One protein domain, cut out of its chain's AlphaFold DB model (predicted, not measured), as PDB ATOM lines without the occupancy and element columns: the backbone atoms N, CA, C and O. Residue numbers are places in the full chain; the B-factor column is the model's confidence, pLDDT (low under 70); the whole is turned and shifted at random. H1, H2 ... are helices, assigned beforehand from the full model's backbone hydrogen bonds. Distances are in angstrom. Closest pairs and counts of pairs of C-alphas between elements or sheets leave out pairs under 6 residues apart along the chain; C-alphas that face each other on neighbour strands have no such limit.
ATOM      1  N   GLU A   4     208.052 250.366 135.121       51.66
ATOM      2  CA  GLU A   4     207.472 250.560 136.463       51.66
ATOM      3  C   GLU A   4     208.545 250.807 137.539       51.66
ATOM      4  O   GLU A   4     208.280 251.399 138.588       51.66
ATOM      5  N   ARG A   5     209.796 250.411 137.266       54.72
ATOM      6  CA  ARG A   5     210.929 250.638 138.173       54.72
ATOM      7  C   ARG A   5     211.285 252.122 138.291       54.72
ATOM      8  O   ARG A   5     211.708 252.539 139.360       54.72
ATOM      9  N   GLY A   6     211.082 252.932 137.248       52.31
ATOM     10  CA  GLY A   6     211.377 254.373 137.267       52.31
ATOM     11  C   GLY A   6     210.477 255.158 138.202       52.31
ATOM     12  O   GLY A   6     210.958 255.883 139.071       52.31
ATOM     13  N   VAL A   7     209.176 254.934 138.075       53.53
ATOM     14  CA  VAL A   7     208.159 255.612 138.882       53.53
ATOM     15  C   VAL A   7     208.268 255.191 140.350       53.53
ATOM     16  O   VAL A   7     208.219 256.040 141.241       53.53
ATOM     17  N   LYS A   8     208.538 253.903 140.611       53.97
ATOM     18  CA  LYS A   8     208.814 253.400 141.962       53.97
ATOM     19  C   LYS A   8     210.100 253.998 142.555       53.97
ATOM     20  O   LYS A   8     210.098 254.330 143.729       53.97
ATOM     21  N   ARG A   9     211.164 254.221 141.770       54.41
ATOM     22  CA  ARG A   9     212.430 254.850 142.225       54.41
ATOM     23  C   ARG A   9     212.281 256.312 142.648       54.41
ATOM     24  O   ARG A   9     212.929 256.723 143.609       54.41
ATOM     25  N   ILE A  10     211.453 257.080 141.938       54.22
ATOM     26  CA  ILE A  10     211.164 258.485 142.265       54.22
ATOM     27  C   ILE A  10     210.292 258.557 143.525       54.22
ATOM     28  O   ILE A  10     210.574 259.353 144.416       54.22
ATOM     29  N   LEU A  11     209.297 257.669 143.641       58.47
ATOM     30  CA  LEU A  11     208.444 257.554 144.828       58.47
ATOM     31  C   LEU A  11     209.205 257.030 146.067       58.47
ATOM     32  O   LEU A  11     208.971 257.502 147.172       58.47
ATOM     33  N   GLU A  12     210.128 256.076 145.893       57.41
ATOM     34  CA  GLU A  12     210.959 255.492 146.963       57.41
ATOM     35  C   GLU A  12     212.228 256.313 147.280       57.41
ATOM     36  O   GLU A  12     212.967 255.963 148.201       57.41
ATOM     37  N   GLY A  13     212.514 257.390 146.537       55.00
ATOM     38  CA  GLY A  13     213.663 258.270 146.789       55.00
ATOM     39  C   GLY A  13     215.037 257.615 146.588       55.00
ATOM     40  O   GLY A  13     216.012 258.034 147.215       55.00
ATOM     41  N   LYS A  14     215.140 256.589 145.733       59.22
ATOM     42  CA  LYS A  14     216.403 255.901 145.412       59.22
ATOM     43  C   LYS A  14     216.883 256.285 144.005       59.22
ATOM     44  O   LYS A  14     216.610 255.548 143.056       59.22
ATOM     45  N   PRO A  15     217.590 257.421 143.841       56.47
ATOM     46  CA  PRO A  15     218.229 257.746 142.575       56.47
ATOM     47  C   PRO A  15     219.403 256.783 142.362       56.47
ATOM     48  O   PRO A  15     220.359 256.773 143.138       56.47
ATOM     49  N   GLU A  16     219.320 255.938 141.335       48.84
ATOM     50  CA  GLU A  16     220.445 255.105 140.909       48.84
ATOM     51  C   GLU A  16     221.534 256.012 140.319       48.84
ATOM     52  O   GLU A  16     221.428 256.533 139.216       48.84
ATOM     53  N   GLY A  17     222.571 256.227 141.123       60.78
ATOM     54  CA  GLY A  17     223.779 256.985 140.830       60.78
ATOM     55  C   GLY A  17     224.638 257.001 142.092       60.78
ATOM     56  O   GLY A  17     224.099 257.005 143.202       60.78
ATOM     57  N   LYS A  18     225.974 256.970 141.974       59.47
ATOM     58  CA  LYS A  18     226.838 257.164 143.151       59.47
ATOM     59  C   LYS A  18     226.525 258.547 143.719       59.47
ATOM     60  O   LYS A  18     226.932 259.553 143.142       59.47
ATOM     61  N   ARG A  19     225.769 258.596 144.820       61.59
ATOM     62  CA  ARG A  19     225.456 259.841 145.522       61.59
ATOM     63  C   ARG A  19     226.800 260.491 145.865       61.59
ATOM     64  O   ARG A  19     227.615 259.821 146.503       61.59
ATOM     65  N   PRO A  20     227.081 261.719 145.398       62.34
ATOM     66  CA  PRO A  20     228.367 262.347 145.654       62.34
ATOM     67  C   PRO A  20     228.587 262.390 147.166       62.34
ATOM     68  O   PRO A  20     227.737 262.879 147.912       62.34
ATOM     69  N   VAL A  21     229.690 261.796 147.620       66.25
ATOM     70  CA  VAL A  21     230.036 261.735 149.040       66.25
ATOM     71  C   VAL A  21     230.515 263.127 149.438       66.25
ATOM     72  O   VAL A  21     231.594 263.557 149.045       66.25
ATOM     73  N   GLY A  22     229.666 263.864 150.148       70.00
ATOM     74  CA  GLY A  22     229.908 265.253 150.524       70.00
ATOM     75  C   GLY A  22     228.604 266.029 150.674       70.00
ATOM     76  O   GLY A  22     227.519 265.510 150.411       70.00
ATOM     77  N   ARG A  23     228.693 267.287 151.112       70.38
ATOM     78  CA  ARG A  23     227.523 268.163 151.230       70.38
ATOM     79  C   ARG A  23     226.937 268.405 149.831       70.38
ATOM     80  O   ARG A  23     227.651 268.947 148.985       70.38
ATOM     81  N   PRO A  24     225.662 268.066 149.574       66.38
ATOM     82  CA  PRO A  24     225.001 268.474 148.343       66.38
ATOM     83  C   PRO A  24     225.090 269.999 148.217       66.38
ATOM     84  O   PRO A  24     224.664 270.716 149.125       66.38
ATOM     85  N   ARG A  25     225.682 270.503 147.126       68.38
ATOM     86  CA  ARG A  25     225.776 271.955 146.866       68.38
ATOM     87  C   ARG A  25     224.394 272.592 146.709       68.38
ATOM     88  O   ARG A  25     224.243 273.763 147.031       68.38
ATOM     89  N   MET A  26     223.405 271.815 146.260       69.50
ATOM     90  CA  MET A  26     222.051 272.273 145.961       69.50
ATOM     91  C   MET A  26     221.044 271.634 146.922       69.50
ATOM     92  O   MET A  26     221.081 270.424 147.164       69.50
ATOM     93  N   LYS A  27     220.157 272.452 147.500       81.25
ATOM     94  CA  LYS A  27     219.036 271.959 148.307       81.25
ATOM     95  C   LYS A  27     218.023 271.289 147.384       81.25
ATOM     96  O   LYS A  27     217.773 271.778 146.291       81.25
ATOM     97  N   TRP A  28     217.396 270.217 147.855       79.12
ATOM     98  CA  TRP A  28     216.287 269.569 147.149       79.12
ATOM     99  C   TRP A  28     215.175 270.567 146.771       79.12
ATOM    100  O   TRP A  28     214.689 270.525 145.647       79.12
ATOM    101  N   GLU A  29     214.845 271.506 147.660       80.44
ATOM    102  CA  GLU A  29     213.863 272.567 147.385       80.44
ATOM    103  C   GLU A  29     214.253 273.431 146.175       80.44
ATOM    104  O   GLU A  29     213.393 273.798 145.383       80.44
ATOM    105  N   ASN A  30     215.549 273.705 145.987       80.75
ATOM    106  CA  ASN A  30     216.019 274.472 144.835       80.75
ATOM    107  C   ASN A  30     215.849 273.676 143.535       80.75
ATOM    108  O   ASN A  30     215.479 274.260 142.526       80.75
ATOM    109  N   ASN A  31     216.069 272.357 143.569       79.88
ATOM    110  CA  ASN A  31     215.843 271.504 142.400       79.88
ATOM    111  C   ASN A  31     214.359 271.493 142.003       79.88
ATOM    112  O   ASN A  31     214.055 271.556 140.821       79.88
ATOM    113  N   ILE A  32     213.446 271.452 142.984       79.00
ATOM    114  CA  ILE A  32     212.005 271.566 142.714       79.00
ATOM    115  C   ILE A  32     211.684 272.919 142.074       79.00
ATOM    116  O   ILE A  32     210.958 272.957 141.090       79.00
ATOM    117  N   ASN A  33     212.229 274.018 142.600       78.88
ATOM    118  CA  ASN A  33     211.989 275.346 142.033       78.88
ATOM    119  C   ASN A  33     212.524 275.484 140.600       78.88
ATOM    120  O   ASN A  33     211.853 276.081 139.764       78.88
ATOM    121  N   ASP A  34     213.704 274.934 140.304       80.88
ATOM    122  CA  ASP A  34     214.257 274.949 138.947       80.88
ATOM    123  C   ASP A  34     213.407 274.104 137.978       80.88
ATOM    124  O   ASP A  34     213.054 274.603 136.909       80.88
ATOM    125  N   ASP A  35     213.013 272.883 138.371       79.44
ATOM    126  CA  ASP A  35     212.131 272.008 137.580       79.44
ATOM    127  C   ASP A  35     210.759 272.664 137.336       79.44
ATOM    128  O   ASP A  35     210.182 272.537 136.260       79.44
ATOM    129  N   LEU A  36     210.226 273.386 138.327       79.56
ATOM    130  CA  LEU A  36     208.959 274.104 138.212       79.56
ATOM    131  C   LEU A  36     209.060 275.338 137.308       79.56
ATOM    132  O   LEU A  36     208.156 275.591 136.514       79.56
ATOM    133  N   ARG A  37     210.172 276.074 137.360       80.94
ATOM    134  CA  ARG A  37     210.415 277.196 136.444       80.94
ATOM    135  C   ARG A  37     210.515 276.731 134.989       80.94
ATOM    136  O   ARG A  37     210.113 277.467 134.098       80.94
ATOM    137  N   GLU A  38     211.037 275.527 134.750       80.75
ATOM    138  CA  GLU A  38     211.138 274.916 133.415       80.75
ATOM    139  C   GLU A  38     209.763 274.596 132.802       80.75
ATOM    140  O   GLU A  38     209.600 274.635 131.586       80.75
ATOM    141  N   VAL A  39     208.753 274.338 133.636       76.88
ATOM    142  CA  VAL A  39     207.363 274.085 133.217       76.88
ATOM    143  C   VAL A  39     206.471 275.333 133.323       76.88
ATOM    144  O   VAL A  39     205.265 275.222 133.559       76.88
ATOM    145  N   ASP A  40     207.079 276.517 133.199       72.94
ATOM    146  CA  ASP A  40     206.457 277.847 133.291       72.94
ATOM    147  C   ASP A  40     205.696 278.125 134.603       72.94
ATOM    148  O   ASP A  40     204.881 279.047 134.692       72.94
ATOM    149  N   TYR A  41     205.980 277.377 135.673       73.12
ATOM    150  CA  TYR A  41     205.467 277.716 136.994       73.12
ATOM    151  C   TYR A  41     206.344 278.791 137.633       73.12
ATOM    152  O   TYR A  41     207.493 278.564 138.002       73.12
ATOM    153  N   THR A  42     205.772 279.982 137.781       67.00
ATOM    154  CA  THR A  42     206.416 281.150 138.407       67.00
ATOM    155  C   THR A  42     205.994 281.354 139.864       67.00
ATOM    156  O   THR A  42     206.384 282.340 140.483       67.00
ATOM    157  N   GLY A  43     205.183 280.449 140.421       67.69
ATOM    158  CA  GLY A  43     204.730 280.547 141.805       67.69
ATOM    159  C   GLY A  43     205.804 280.090 142.791       67.69
ATOM    160  O   GLY A  43     206.334 278.991 142.680       67.69
ATOM    161  N   ASP A  44     206.079 280.896 143.813       64.75
ATOM    162  CA  ASP A  44     206.993 280.516 144.903       64.75
ATOM    163  C   ASP A  44     206.386 279.471 145.863       64.75
ATOM    164  O   ASP A  44     207.079 278.902 146.708       64.75
ATOM    165  N   ASP A  45     205.093 279.172 145.713       77.00
ATOM    166  CA  ASP A  45     204.299 278.424 146.687       77.00
ATOM    167  C   ASP A  45     204.004 276.982 146.241       77.00
ATOM    168  O   ASP A  45     202.920 276.430 146.449       77.00
ATOM    169  N   TRP A  46     205.008 276.319 145.656       78.56
ATOM    170  CA  TRP A  46     204.917 274.908 145.252       78.56
ATOM    171  C   TRP A  46     204.516 273.978 146.401       78.56
ATOM    172  O   TRP A  46     203.943 272.919 146.168       78.56
ATOM    173  N   LYS A  47     204.787 274.374 147.651       81.75
ATOM    174  CA  LYS A  47     204.366 273.644 148.855       81.75
ATOM    175  C   LYS A  47     202.847 273.610 148.985       81.75
ATOM    176  O   LYS A  47     202.308 272.569 149.341       81.75
ATOM    177  N   THR A  48     202.170 274.709 148.668       83.19
ATOM    178  CA  THR A  48     200.705 274.807 148.632       83.19
ATOM    179  C   THR A  48     200.153 273.989 147.467       83.19
ATOM    180  O   THR A  48     199.194 273.241 147.622       83.19
ATOM    181  N   LEU A  49     200.831 274.033 146.322       77.06
ATOM    182  CA  LEU A  49     200.472 273.255 145.137       77.06
ATOM    183  C   LEU A  49     200.646 271.739 145.349       77.06
ATOM    184  O   LEU A  49     199.843 270.948 144.871       77.06
ATOM    185  N   ALA A  50     201.649 271.332 146.131       76.94
ATOM    186  CA  ALA A  50     201.899 269.939 146.494       76.94
ATOM    187  C   ALA A  50     200.922 269.391 147.554       76.94
ATOM    188  O   ALA A  50     200.867 268.173 147.751       76.94
ATOM    189  N   GLN A  51     200.159 270.253 148.241       85.56
ATOM    190  CA  GLN A  51     199.074 269.809 149.126       85.56
ATOM    191  C   GLN A  51     197.903 269.248 148.320       85.56
ATOM    192  O   GLN A  51     197.284 268.267 148.741       85.56
ATOM    193  N   ASP A  52     197.637 269.819 147.143       87.44
ATOM    194  CA  ASP A  52     196.693 269.256 146.189       87.44
ATOM    195  C   ASP A  52     197.381 268.169 145.353       87.44
ATOM    196  O   ASP A  52     198.171 268.414 144.438       87.44
ATOM    197  N   ARG A  53     197.073 266.915 145.685       83.75
ATOM    198  CA  ARG A  53     197.671 265.749 145.029       83.75
ATOM    199  C   ARG A  53     197.326 265.633 143.550       83.75
ATOM    200  O   ARG A  53     198.126 265.054 142.811       83.75
ATOM    201  N   ASP A  54     196.164 266.111 143.121       86.31
ATOM    202  CA  ASP A  54     195.735 265.976 141.731       86.31
ATOM    203  C   ASP A  54     196.391 267.050 140.868       86.31
ATOM    204  O   ASP A  54     196.938 266.733 139.807       86.31
ATOM    205  N   VAL A  55     196.472 268.280 141.378       83.00
ATOM    206  CA  VAL A  55     197.227 269.361 140.731       83.00
ATOM    207  C   VAL A  55     198.714 269.001 140.644       83.00
ATOM    208  O   VAL A  55     199.314 269.106 139.571       83.00
ATOM    209  N   TRP A  56     199.298 268.472 141.724       84.94
ATOM    210  CA  TRP A  56     200.689 268.014 141.725       84.94
ATOM    211  C   TRP A  56     200.951 266.920 140.678       84.94
ATOM    212  O   TRP A  56     201.954 266.953 139.964       84.94
ATOM    213  N   ARG A  57     200.031 265.956 140.530       83.75
ATOM    214  CA  ARG A  57     200.143 264.883 139.526       83.75
ATOM    215  C   ARG A  57     200.129 265.404 138.095       83.75
ATOM    216  O   ARG A  57     200.874 264.875 137.270       83.75
ATOM    217  N   VAL A  58     199.283 266.386 137.789       84.88
ATOM    218  CA  VAL A  58     199.240 267.011 136.458       84.88
ATOM    219  C   VAL A  58     200.579 267.679 136.160       84.88
ATOM    220  O   VAL A  58     201.158 267.426 135.109       84.88
ATOM    221  N   TYR A  59     201.121 268.421 137.123       78.19
ATOM    222  CA  TYR A  59     202.410 269.093 136.983       78.19
ATOM    223  C   TYR A  59     203.572 268.130 136.730       78.19
ATOM    224  O   TYR A  59     204.337 268.312 135.783       78.19
ATOM    225  N   VAL A  60     203.671 267.058 137.522       80.38
ATOM    226  CA  VAL A  60     204.704 266.028 137.335       80.38
ATOM    227  C   VAL A  60     204.591 265.380 135.952       80.38
ATOM    228  O   VAL A  60     205.605 265.168 135.294       80.38
ATOM    229  N   ARG A  61     203.370 265.100 135.475       82.75
ATOM    230  CA  ARG A  61     203.152 264.563 134.121       82.75
ATOM    231  C   ARG A  61     203.611 265.537 133.036       82.75
ATOM    232  O   ARG A  61     204.267 265.107 132.094       82.75
ATOM    233  N   THR A  62     203.302 266.824 133.172       82.00
ATOM    234  CA  THR A  62     203.742 267.858 132.223       82.00
ATOM    235  C   THR A  62     205.267 267.956 132.175       82.00
ATOM    236  O   THR A  62     205.839 267.912 131.090       82.00
ATOM    237  N   ALA A  63     205.933 267.977 133.333       77.00
ATOM    238  CA  ALA A  63     207.396 267.996 133.417       77.00
ATOM    239  C   ALA A  63     208.046 266.746 132.801       77.00
ATOM    240  O   ALA A  63     209.076 266.837 132.137       77.00
ATOM    241  N   MET A  64     207.434 265.571 132.975       80.44
ATOM    242  CA  MET A  64     207.906 264.333 132.344       80.44
ATOM    243  C   MET A  64     207.795 264.374 130.816       80.44
ATOM    244  O   MET A  64     208.683 263.866 130.139       80.44
ATOM    245  N   ASN A  65     206.741 264.991 130.275       77.19
ATOM    246  CA  ASN A  65     206.546 265.119 128.829       77.19
ATOM    247  C   ASN A  65     207.475 266.162 128.183       77.19
ATOM    248  O   ASN A  65     207.759 266.055 126.995       77.19
ATOM    249  N   LEU A  66     207.951 267.154 128.944       68.00
ATOM    250  CA  LEU A  66     208.887 268.181 128.465       68.00
ATOM    251  C   LEU A  66     210.336 267.689 128.345       68.00
ATOM    252  O   LEU A  66     211.116 268.280 127.610       68.00
ATOM    253  N   ARG A  67     210.696 266.597 129.032       61.97
ATOM    254  CA  ARG A  67     212.033 265.976 128.972       61.97
ATOM    255  C   ARG A  67     212.187 264.917 127.861       61.97
ATOM    256  O   ARG A  67     213.149 264.149 127.916       61.97
ATOM    257  N   VAL A  68     211.243 264.848 126.910       50.97
ATOM    258  CA  VAL A  68     211.309 263.995 125.698       50.97
ATOM    259  C   VAL A  68     212.302 264.554 124.687       50.97
ATOM    260  O   VAL A  68     212.286 265.782 124.464       50.97
TER     261      VAL A  68
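AT A GLANCE: This is residues 4 to 68 of the 68 residues of an uncharacterized protein of Blattella germanica (UniProt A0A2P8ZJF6). Two helices, H2 and H4, draw toward each other at their last residues as a V, with the short H3 near both; from this group a long loop, residues 12 to 27, swings wide to H1, a helix apart from the other three. The frame is open and its contacts are few, and residues 7 to 13 and 17 to 28 stick out. The printed part has 65 residues with four named helices, in the order H1, H2, H3, H4, and no named strand: the class is all helix. It is only just loose, close to compact, with a radius of gyration of the C-alphas of 13.2 A, and spans 33 by 29 by 24 A.

IN THESE COORDINATES: Begin with the longest helix, H4, residues 53 to 66: find C-alpha 53 at (197.671, 265.749, 145.029), from where it runs 20.2 A to C-alpha 66 at (208.887, 268.181, 128.465). H2, residues 28 to 38, is 15.6 A long and starts at C-alpha 28, (216.287, 269.569, 147.149). H3 is residues 46 to 49, 4.7 A from first to last C-alpha. H1, residues 4 to 11, runs 10.9 A from C-alpha 4 at (207.472, 250.560, 136.463).

HOW THE PARTS SIT: Look first at Ala 63 of H4, the one residue with which H4 touches H2. H2 and H4 only just touch, and only at their ends, with 3 pairs of C-alphas within 8 A; the closest are those of Asp 35 and Ala 63, 7.5 A apart. Their lines stand at a steep tilt of 65 degrees, the same way. H3 is close to H4 but not clearly touching it, the closest C-alphas being those of Leu 49 and Trp 56 at 6.3 A. It is likewise close to H2 but not clearly touching, with the C-alphas of Asn 33 and Trp 46 closest at 7.8 A. H1 is apart from H2, H3 and H4. In H1, H2 and H4 every O i to N i+4 pair is within hydrogen-bond range; H3 is too short for such a pair, and its one O i to N i+3 pair is within range.

THE WHOLE: The two C-alphas farthest apart are those of Val 21 and Asp 54, at 35.3 A. Residues 7 to 13, of which 7 to 11 belong to H1, and residues 17 to 28 stand free; the body without them has 46 residues and spans 30 by 20 by 20 A. The link from H1 to H2 is long, 16 residues; that from H2 to H3 is short, and that from H3 to H4 is tight. The printed part has no cut and ends at the chain's last residue, Val 68. The mean pLDDT of the printed part is 71.4, and residues 4 to 21, 24 to 26, 42 to 44 and 66 to 68 are under 70.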